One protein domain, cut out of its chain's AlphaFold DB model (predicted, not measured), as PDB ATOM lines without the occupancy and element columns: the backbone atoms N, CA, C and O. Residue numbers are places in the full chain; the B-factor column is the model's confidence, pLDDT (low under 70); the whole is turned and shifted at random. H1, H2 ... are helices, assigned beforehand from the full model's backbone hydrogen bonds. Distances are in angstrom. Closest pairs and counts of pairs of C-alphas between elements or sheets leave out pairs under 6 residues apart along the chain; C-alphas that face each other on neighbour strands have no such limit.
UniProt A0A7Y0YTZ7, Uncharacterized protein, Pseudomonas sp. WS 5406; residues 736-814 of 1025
ATOM      1  N   LEU A 736     237.817 130.229 382.315       88.62
ATOM      2  CA  LEU A 736     237.810 128.944 381.614       88.62
ATOM      3  C   LEU A 736     237.095 129.022 380.263       88.62
ATOM      4  O   LEU A 736     237.585 128.478 379.279       88.62
ATOM      5  N   ALA A 737     235.967 129.733 380.193       84.25
ATOM      6  CA  ALA A 737     235.227 129.925 378.947       84.25
ATOM      7  C   ALA A 737     236.035 130.693 377.884       84.25
ATOM      8  O   ALA A 737     235.830 130.490 376.688       84.25
ATOM      9  N   LEU A 738     236.949 131.567 378.317       84.88
ATOM     10  CA  LEU A 738     237.842 132.341 377.451       84.88
ATOM     11  C   LEU A 738     239.201 131.664 377.208       84.88
ATOM     12  O   LEU A 738     240.011 132.193 376.446       84.88
ATOM     13  N   ALA A 739     239.475 130.533 377.859       87.81
ATOM     14  CA  ALA A 739     240.761 129.864 377.762       87.81
ATOM     15  C   ALA A 739     240.970 129.237 376.377       87.81
ATOM     16  O   ALA A 739     240.058 128.661 375.781       87.81
ATOM     17  N   ASP A 740     242.201 129.322 375.869       88.81
ATOM     18  CA  ASP A 740     242.559 128.690 374.604       88.81
ATOM     19  C   ASP A 740     242.557 127.163 374.760       88.81
ATOM     20  O   ASP A 740     243.328 126.598 375.539       88.81
ATOM     21  N   THR A 741     241.683 126.491 374.012       91.06
ATOM     22  CA  THR A 741     241.582 125.025 373.998       91.06
ATOM     23  C   THR A 741     242.660 124.358 373.145       91.06
ATOM     24  O   THR A 741     242.871 123.152 373.262       91.06
ATOM     25  N   LEU A 742     243.327 125.113 372.264       91.00
ATOM     26  CA  LEU A 742     244.272 124.570 371.290       91.00
ATOM     27  C   LEU A 742     245.456 123.822 371.937       91.00
ATOM     28  O   LEU A 742     245.756 122.726 371.457       91.00
ATOM     29  N   PRO A 743     246.103 124.324 373.012       90.06
ATOM     30  CA  PRO A 743     247.215 123.622 373.651       90.06
ATOM     31  C   PRO A 743     246.800 122.265 374.228       90.06
ATOM     32  O   PRO A 743     247.466 121.265 373.969       90.06
ATOM     33  N   ALA A 744     245.663 122.210 374.930       90.00
ATOM     34  CA  ALA A 744     245.144 120.974 375.519       90.00
ATOM     35  C   ALA A 744     244.759 119.940 374.444       90.00
ATOM     36  O   ALA A 744     245.103 118.763 374.555       90.00
ATOM     37  N   LEU A 745     244.111 120.380 373.356       92.06
ATOM     38  CA  LEU A 745     243.805 119.514 372.212       92.06
ATOM     39  C   LEU A 745     245.081 118.974 371.552       92.06
ATOM     40  O   LEU A 745     245.152 117.790 371.228       92.06
ATOM     41  N   ALA A 746     246.096 119.819 371.359       91.81
ATOM     42  CA  ALA A 746     247.364 119.407 370.767       91.81
ATOM     43  C   ALA A 746     248.109 118.390 371.648       91.81
ATOM     44  O   ALA A 746     248.590 117.387 371.124       91.81
ATOM     45  N   ALA A 747     248.125 118.581 372.970       91.06
ATOM     46  CA  ALA A 747     248.679 117.604 373.907       91.06
ATOM     47  C   ALA A 747     247.962 116.239 373.808       91.06
ATOM     48  O   ALA A 747     248.611 115.191 373.789       91.06
ATOM     49  N   ALA A 748     246.633 116.242 373.649       91.69
ATOM     50  CA  ALA A 748     245.819 115.032 373.461       91.69
ATOM     51  C   ALA A 748     246.183 114.264 372.190       91.69
ATOM     52  O   ALA A 748     246.299 113.034 372.160       91.69
ATOM     53  N   ILE A 749     246.365 115.024 371.113       90.44
ATOM     54  CA  ILE A 749     246.751 114.511 369.806       90.44
ATOM     55  C   ILE A 749     248.156 113.908 369.875       90.44
ATOM     56  O   ILE A 749     248.371 112.814 369.360       90.44
ATOM     57  N   GLU A 750     249.094 114.578 370.542       90.31
ATOM     58  CA  GLU A 750     250.483 114.131 370.674       90.31
ATOM     59  C   GLU A 750     250.627 112.860 371.518       90.31
ATOM     60  O   GLU A 750     251.450 111.998 371.206       90.31
ATOM     61  N   ALA A 751     249.755 112.674 372.512       88.12
ATOM     62  CA  ALA A 751     249.636 111.418 373.250       88.12
ATOM     63  C   ALA A 751     249.105 110.250 372.385       88.12
ATOM     64  O   ALA A 751     249.210 109.083 372.769       88.12
ATOM     65  N   THR A 752     248.549 110.539 371.204       87.94
ATOM     66  CA  THR A 752     247.981 109.545 370.288       87.94
ATOM     67  C   THR A 752     248.966 109.193 369.157       87.94
ATOM     68  O   THR A 752     249.574 110.087 368.569       87.94
ATOM     69  N   PRO A 753     249.101 107.909 368.751       87.38
ATOM     70  CA  PRO A 753     249.947 107.526 367.616       87.38
ATOM     71  C   PRO A 753     249.582 108.256 366.316       87.38
ATOM     72  O   PRO A 753     248.398 108.398 365.991       87.38
ATOM     73  N   ARG A 754     250.596 108.659 365.536       81.62
ATOM     74  CA  ARG A 754     250.446 109.490 364.325       81.62
ATOM     75  C   ARG A 754     249.500 108.890 363.281       81.62
ATOM     76  O   ARG A 754     248.798 109.624 362.598       81.62
ATOM     77  N   GLU A 755     249.407 107.566 363.183       77.38
ATOM     78  CA  GLU A 755     248.504 106.873 362.250       77.38
ATOM     79  C   GLU A 755     247.017 107.108 362.554       77.38
ATOM     80  O   GLU A 755     246.162 106.859 361.704       77.38
ATOM     81  N   ARG A 756     246.699 107.554 363.773       81.06
ATOM     82  CA  ARG A 756     245.335 107.860 364.215       81.06
ATOM     83  C   ARG A 756     245.001 109.347 364.137       81.06
ATOM     84  O   ARG A 756     243.884 109.710 364.494       81.06
ATOM     85  N   TRP A 757     245.914 110.193 363.660       83.00
ATOM     86  CA  TRP A 757     245.676 111.626 363.473       83.00
ATOM     87  C   TRP A 757     244.773 111.852 362.256       83.00
ATOM     88  O   TRP A 757     245.205 112.265 361.186       83.00
ATOM     89  N   ILE A 758     243.494 111.524 362.416       77.88
ATOM     90  CA  ILE A 758     242.445 111.666 361.406       77.88
ATOM     91  C   ILE A 758     241.297 112.516 361.958       77.88
ATOM     92  O   ILE A 758     241.181 112.709 363.164       77.88
ATOM     93  N   GLU A 759     240.419 113.015 361.087       75.12
ATOM     94  CA  GLU A 759     239.314 113.916 361.468       75.12
ATOM     95  C   GLU A 759     238.460 113.407 362.621       75.12
ATOM     96  O   GLU A 759     238.132 114.179 363.511       75.12
ATOM     97  N   THR A 760     238.164 112.109 362.652       80.62
ATOM     98  CA  THR A 760     237.337 111.527 363.712       80.62
ATOM     99  C   THR A 760     237.977 111.643 365.094       80.62
ATOM    100  O   THR A 760     237.252 111.723 366.079       80.62
ATOM    101  N   LEU A 761     239.315 111.654 365.181       86.06
ATOM    102  CA  LEU A 761     240.020 111.903 366.439       86.06
ATOM    103  C   LEU A 761     239.816 113.357 366.872       86.06
ATOM    104  O   LEU A 761     239.395 113.601 367.996       86.06
ATOM    105  N   LEU A 762     240.060 114.314 365.970       86.00
ATOM    106  CA  LEU A 762     239.903 115.740 366.267       86.00
ATOM    107  C   LEU A 762     238.453 116.087 366.638       86.00
ATOM    108  O   LEU A 762     238.230 116.781 367.622       86.00
ATOM    109  N   GLU A 763     237.473 115.570 365.894       83.94
ATOM    110  CA  GLU A 763     236.041 115.738 366.183       83.94
ATOM    111  C   GLU A 763     235.663 115.148 367.551       83.94
ATOM    112  O   GLU A 763     234.880 115.750 368.287       83.94
ATOM    113  N   GLY A 764     236.228 113.987 367.903       89.56
ATOM    114  CA  GLY A 764     236.050 113.361 369.214       89.56
ATOM    115  C   GLY A 764     236.581 114.242 370.342       89.56
ATOM    116  O   GLY A 764     235.823 114.618 371.232       89.56
ATOM    117  N   LEU A 765     237.840 114.670 370.242       91.44
ATOM    118  CA  LEU A 765     238.501 115.501 371.254       91.44
ATOM    119  C   LEU A 765     237.845 116.884 371.399       91.44
ATOM    120  O   LEU A 765     237.628 117.363 372.508       91.44
ATOM    121  N   GLN A 766     237.450 117.522 370.293       90.00
ATOM    122  CA  GLN A 766     236.713 118.795 370.322       90.00
ATOM    123  C   GLN A 766     235.342 118.673 370.992       90.00
ATOM    124  O   GLN A 766     234.817 119.657 371.520       90.00
ATOM    125  N   LYS A 767     234.737 117.484 370.949       90.19
ATOM    126  CA  LYS A 767     233.500 117.202 371.669       90.19
ATOM    127  C   LYS A 767     233.779 116.946 373.148       90.19
ATOM    128  O   LYS A 767     233.067 117.499 373.977       90.19
ATOM    129  N   GLU A 768     234.798 116.154 373.464       90.75
ATOM    130  CA  GLU A 768     235.188 115.793 374.832       90.75
ATOM    131  C   GLU A 768     235.637 117.007 375.654       90.75
ATOM    132  O   GLU A 768     235.137 117.197 376.755       90.75
ATOM    133  N   VAL A 769     236.436 117.923 375.090       89.69
ATOM    134  CA  VAL A 769     236.891 119.144 375.793       89.69
ATOM    135  C   VAL A 769     235.740 120.067 376.238       89.69
ATOM    136  O   VAL A 769     235.914 120.939 377.091       89.69
ATOM    137  N   ARG A 770     234.540 119.894 375.666       86.75
ATOM    138  CA  ARG A 770     233.323 120.641 376.031       86.75
ATOM    139  C   ARG A 770     232.492 119.955 377.115       86.75
ATOM    140  O   ARG A 770     231.517 120.547 377.568       86.75
ATOM    141  N   VAL A 771     232.819 118.719 377.485       87.38
ATOM    142  CA  VAL A 771     232.093 117.962 378.507       87.38
ATOM    143  C   VAL A 771     232.656 118.317 379.880       87.38
ATOM    144  O   VAL A 771     233.836 118.119 380.152       87.38
ATOM    145  N   GLU A 772     231.799 118.855 380.741       85.25
ATOM    146  CA  GLU A 772     232.137 119.183 382.127       85.25
ATOM    147  C   GLU A 772     232.241 117.915 382.985       85.25
ATOM    148  O   GLU A 772     231.407 117.007 382.888       85.25
ATOM    149  N   HIS A 773     233.252 117.868 383.854       84.12
ATOM    150  CA  HIS A 773     233.426 116.792 384.832       84.12
ATOM    151  C   HIS A 773     232.803 117.163 386.186       84.12
ATOM    152  O   HIS A 773     232.673 118.332 386.542       84.12
ATOM    153  N   ALA A 774     232.409 116.157 386.971       80.50
ATOM    154  CA  ALA A 774     231.660 116.363 388.216       80.50
ATOM    155  C   ALA A 774     232.443 117.115 389.314       80.50
ATOM    156  O   ALA A 774     231.836 117.750 390.175       80.50
ATOM    157  N   ASP A 775     233.773 117.045 389.301       81.88
ATOM    158  CA  ASP A 775     234.667 117.710 390.253       81.88
ATOM    159  C   ASP A 775     235.040 119.146 389.843       81.88
ATOM    160  O   ASP A 775     235.587 119.896 390.655       81.88
ATOM    161  N   GLU A 776     234.697 119.563 388.620       87.12
ATOM    162  CA  GLU A 776     235.023 120.885 388.079       87.12
ATOM    163  C   GLU A 776     234.441 122.015 388.943       87.12
ATOM    164  O   GLU A 776     235.126 122.991 389.238       87.12
ATOM    165  N   SER A 777     233.220 121.842 389.464       85.81
ATOM    166  CA  SER A 777     232.585 122.827 390.349       85.81
ATOM    167  C   SER A 777     233.376 123.074 391.641       85.81
ATOM    168  O   SER A 777     233.418 124.205 392.120       85.81
ATOM    169  N   ALA A 778     234.031 122.048 392.193       87.19
ATOM    170  CA  ALA A 778     234.872 122.205 393.378       87.19
ATOM    171  C   ALA A 778     236.192 122.917 393.045       87.19
ATOM    172  O   ALA A 778     236.646 123.740 393.831       87.19
ATOM    173  N   GLN A 779     236.778 122.648 391.874       87.62
ATOM    174  CA  GLN A 779     238.003 123.316 391.417       87.62
ATOM    175  C   GLN A 779     237.771 124.799 391.104       87.62
ATOM    176  O   GLN A 779     238.586 125.633 391.475       87.62
ATOM    177  N   LEU A 780     236.634 125.146 390.490       91.56
ATOM    178  CA  LEU A 780     236.259 126.538 390.216       91.56
ATOM    179  C   LEU A 780     236.154 127.377 391.501       91.56
ATOM    180  O   LEU A 780     236.438 128.573 391.486       91.56
ATOM    181  N   LYS A 781     235.785 126.750 392.621       92.81
ATOM    182  CA  LYS A 781     235.716 127.390 393.940       92.81
ATOM    183  C   LYS A 781     237.070 127.540 394.633       92.81
ATOM    184  O   LYS A 781     237.118 128.152 395.696       92.81
ATOM    185  N   MET A 782     238.147 126.964 394.110       91.19
ATOM    186  CA  MET A 782     239.476 127.135 394.697       91.19
ATOM    187  C   MET A 782     240.019 128.503 394.322       91.19
ATOM    188  O   MET A 782     239.816 128.959 393.205       91.19
ATOM    189  N   MET A 783     240.712 129.164 395.246       88.00
ATOM    190  CA  MET A 783     241.347 130.449 394.960       88.00
ATOM    191  C   MET A 783     242.512 130.320 393.968       88.00
ATOM    192  O   MET A 783     242.701 131.212 393.147       88.00
ATOM    193  N   ASP A 784     243.256 129.209 394.021       87.00
ATOM    194  CA  ASP A 784     244.228 128.855 392.988       87.00
ATOM    195  C   ASP A 784     243.503 128.106 391.864       87.00
ATOM    196  O   ASP A 784     242.985 127.006 392.072       87.00
ATOM    197  N   PHE A 785     243.483 128.688 390.668       89.38
ATOM    198  CA  PHE A 785     242.820 128.111 389.504       89.38
ATOM    199  C   PHE A 785     243.675 128.267 388.249       89.38
ATOM    200  O   PHE A 785     244.110 129.368 387.910       89.38
ATOM    201  N   ASP A 786     243.867 127.162 387.532       88.38
ATOM    202  CA  ASP A 786     244.485 127.154 386.210       88.38
ATOM    203  C   ASP A 786     243.504 126.547 385.192       88.38
ATOM    204  O   ASP A 786     243.214 125.343 385.259       88.38
ATOM    205  N   PRO A 787     242.992 127.337 384.227       89.62
ATOM    206  CA  PRO A 787     242.064 126.830 383.228       89.62
ATOM    207  C   PRO A 787     242.688 125.751 382.334       89.62
ATOM    208  O   PRO A 787     241.972 124.859 381.881       89.62
ATOM    209  N   GLN A 788     244.005 125.775 382.096       89.06
ATOM    210  CA  GLN A 788     244.658 124.750 381.281       89.06
ATOM    211  C   GLN A 788     244.627 123.392 381.975       89.06
ATOM    212  O   GLN A 788     244.364 122.390 381.315       89.06
ATOM    213  N   VAL A 789     244.814 123.332 383.296       88.62
ATOM    214  CA  VAL A 789     244.726 122.070 384.052       88.62
ATOM    215  C   VAL A 789     243.335 121.443 383.917       88.62
ATOM    216  O   VAL A 789     243.224 120.232 383.727       88.62
ATOM    217  N   ILE A 790     242.275 122.255 383.949       90.44
ATOM    218  CA  ILE A 790     240.898 121.775 383.756       90.44
ATOM    219  C   ILE A 790     240.689 121.243 382.338       90.44
ATOM    220  O   ILE A 790     240.157 120.147 382.169       90.44
ATOM    221  N   LEU A 791     241.140 121.976 381.316       91.00
ATOM    222  CA  LEU A 791     241.015 121.549 379.920       91.00
ATOM    223  C   LEU A 791     241.773 120.243 379.635       91.00
ATOM    224  O   LEU A 791     241.247 119.386 378.927       91.00
ATOM    225  N   HIS A 792     242.962 120.055 380.220       89.62
ATOM    226  CA  HIS A 792     243.706 118.793 380.128       89.62
ATOM    227  C   HIS A 792     242.953 117.638 380.805       89.62
ATOM    228  O   HIS A 792     242.842 116.561 380.221       89.62
ATOM    229  N   ARG A 793     242.348 117.867 381.981       88.56
ATOM    230  CA  ARG A 793     241.522 116.852 382.660       88.56
ATOM    231  C   ARG A 793     240.280 116.455 381.870       88.56
ATOM    232  O   ARG A 793     239.973 115.269 381.825       88.56
ATOM    233  N   ARG A 794     239.589 117.404 381.222       92.06
ATOM    234  CA  ARG A 794     238.434 117.098 380.349       92.06
ATOM    235  C   ARG A 794     238.797 116.162 379.189       92.06
ATOM    236  O   ARG A 794     237.928 115.492 378.646       92.06
ATOM    237  N   LEU A 795     240.072 116.134 378.810       90.25
ATOM    238  CA  LEU A 795     240.621 115.271 377.767       90.25
ATOM    239  C   LEU A 795     241.349 114.032 378.321       90.25
ATOM    240  O   LEU A 795     241.915 113.277 377.536       90.25
ATOM    241  N   ASP A 796     241.327 113.819 379.642       87.50
ATOM    242  CA  ASP A 796     242.009 112.725 380.353       87.50
ATOM    243  C   ASP A 796     243.540 112.713 380.151       87.50
ATOM    244  O   ASP A 796     244.158 111.686 379.863       87.50
ATOM    245  N   ILE A 797     244.168 113.890 380.268       86.38
ATOM    246  CA  ILE A 797     245.610 114.090 380.064       86.38
ATOM    247  C   ILE A 797     246.213 114.758 381.294       86.38
ATOM    248  O   ILE A 797     245.660 115.712 381.839       86.38
ATOM    249  N   GLU A 798     247.392 114.293 381.699       80.50
ATOM    250  CA  GLU A 798     248.190 114.965 382.723       80.50
ATOM    251  C   GLU A 798     248.802 116.265 382.169       80.50
ATOM    252  O   GLU A 798     249.360 116.242 381.066       80.50
ATOM    253  N   PRO A 799     248.754 117.389 382.907       75.19
ATOM    254  CA  PRO A 799     249.449 118.612 382.516       75.19
ATOM    255  C   PRO A 799     250.944 118.333 382.298       75.19
ATOM    256  O   PRO A 799     251.608 117.769 383.168       75.19
ATOM    257  N   GLN A 800     251.478 118.711 381.137       70.81
ATOM    258  CA  GLN A 800     252.894 118.532 380.808       70.81
ATOM    259  C   GLN A 800     253.621 119.880 380.810       70.81
ATOM    260  O   GLN A 800     253.103 120.866 380.295       70.81
ATOM    261  N   ASP A 801     254.854 119.907 381.324       65.62
ATOM    262  CA  ASP A 801     255.702 121.113 381.325       65.62
ATOM    263  C   ASP A 801     256.227 121.485 379.921       65.62
ATOM    264  O   ASP A 801     256.730 122.589 379.707       65.62
ATOM    265  N   GLN A 802     256.167 120.558 378.957       75.19
ATOM    266  CA  GLN A 802     256.656 120.765 377.592       75.19
ATOM    267  C   GLN A 802     255.517 121.180 376.659       75.19
ATOM    268  O   GLN A 802     254.453 120.568 376.649       75.19
ATOM    269  N   ALA A 803     255.762 122.215 375.852       80.38
ATOM    270  CA  ALA A 803     254.803 122.670 374.854       80.38
ATOM    271  C   ALA A 803     254.594 121.600 373.761       80.38
ATOM    272  O   ALA A 803     255.581 120.981 373.345       80.38
ATOM    273  N   PRO A 804     253.358 121.428 373.250       87.94
ATOM    274  CA  PRO A 804     253.088 120.478 372.181       87.94
ATOM    275  C   PRO A 804     253.888 120.774 370.910       87.94
ATOM    276  O   PRO A 804     254.217 121.930 370.617       87.94
ATOM    277  N   SER A 805     254.162 119.743 370.109       89.38
ATOM    278  CA  SER A 805     254.850 119.922 368.828       89.38
ATOM    279  C   SER A 805     254.066 120.810 367.851       89.38
ATOM    280  O   SER A 805     252.833 120.871 367.849       89.38
ATOM    281  N   THR A 806     254.790 121.484 366.947       87.56
ATOM    282  CA  THR A 806     254.200 122.343 365.899       87.56
ATOM    283  C   THR A 806     253.199 121.596 365.027       87.56
ATOM    284  O   THR A 806     252.183 122.152 364.614       87.56
ATOM    285  N   ASP A 807     253.476 120.321 364.778       86.00
ATOM    286  CA  ASP A 807     252.616 119.419 364.031       86.00
ATOM    287  C   ASP A 807     251.301 119.138 364.763       86.00
ATOM    288  O   ASP A 807     250.236 119.163 364.142       86.00
ATOM    289  N   ALA A 808     251.366 118.870 366.072       87.94
ATOM    290  CA  ALA A 808     250.185 118.613 366.889       87.94
ATOM    291  C   ALA A 808     249.291 119.857 366.960       87.94
ATOM    292  O   ALA A 808     248.077 119.755 366.783       87.94
ATOM    293  N   LEU A 809     249.891 121.042 367.109       89.12
ATOM    294  CA  LEU A 809     249.188 122.329 367.070       89.12
ATOM    295  C   LEU A 809     248.531 122.587 365.707       89.12
ATOM    296  O   LEU A 809     247.361 122.972 365.639       89.12
ATOM    297  N   ALA A 810     249.251 122.331 364.609       85.00
ATOM    298  CA  ALA A 810     248.705 122.463 363.263       85.00
ATOM    299  C   ALA A 810     247.509 121.519 363.058       85.00
ATOM    300  O   ALA A 810     246.456 121.953 362.583       85.00
ATOM    301  N   PHE A 811     247.622 120.259 363.480       85.75
ATOM    302  CA  PHE A 811     246.527 119.297 363.389       85.75
ATOM    303  C   PHE A 811     245.329 119.682 364.276       85.75
ATOM    304  O   PHE A 811     244.196 119.664 363.795       85.75
ATOM    305  N   ALA A 812     245.565 120.114 365.521       87.50
ATOM    306  CA  ALA A 812     244.532 120.595 366.445       87.50
ATOM    307  C   ALA A 812     243.760 121.805 365.890       87.50
ATOM    308  O   ALA A 812     242.550 121.916 366.082       87.50
ATOM    309  N   SER A 813     244.439 122.671 365.127       85.06
ATOM    310  CA  SER A 813     243.824 123.809 364.425       85.06
ATOM    311  C   SER A 813     243.028 123.419 363.169       85.06
ATOM    312  O   SER A 813     242.477 124.281 362.488       85.06
ATOM    313  N   GLY A 814     242.961 122.124 362.841       79.00
ATOM    314  CA  GLY A 814     242.236 121.608 361.682       79.00
ATOM    315  C   GLY A 814     243.059 121.528 360.396       79.00
ATOM    316  O   GLY A 814     242.495 121.245 359.339       79.00
TER     317      GLY A 814
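This is residues 736 to 814 of the 1025 residues of an uncharacterized protein of Pseudomonas sp. WS 5406 (UniProt A0A7Y0YTZ7). Short H1 is the core of an elongated body, with H2, H4 and H5 packed across it and small H3 at one far end, beyond H4. The printed part has 79 residues with five named helices, H1 to H5, and no named strand; it is all helix, though under half of the residues are in named elements. It is compact, with a radius of gyration of the C-alphas of 12.7 A and spans of 39 by 24 by 20 A.

H1, residues 742 to 750, is the hub. It touches H2, residues 759 to 768, at a steep tilt of 54 degrees, closest C-alphas Leu 745 and Leu 765, 6.7 A. H3, residues 776 to 780, touches no helix. H4, residues 787 to 794, touches H1, closest C-alphas Ala 744 and His 792, 5.3 A. H5, residues 806 to 812, touches H1 about perpendicular, 77 degrees, closest C-alphas Ala 746 and Ala 808, 4.9 A. In H1 to H5 every O i to N i+4 pair is within hydrogen-bond range.

H1 begins at C-alpha 742 (244.272, 124.570, 371.290) and H5 ends at C-alpha 812 (244.532, 120.595, 366.445). H1 is 12.2 A long and H2 14.1 A.

The farthest C-alphas, Glu 755 and Met 783, are 41.0 A apart. The printed part has no cut. The H4 to H5 link is long; residue 801 is under 70 in pLDDT.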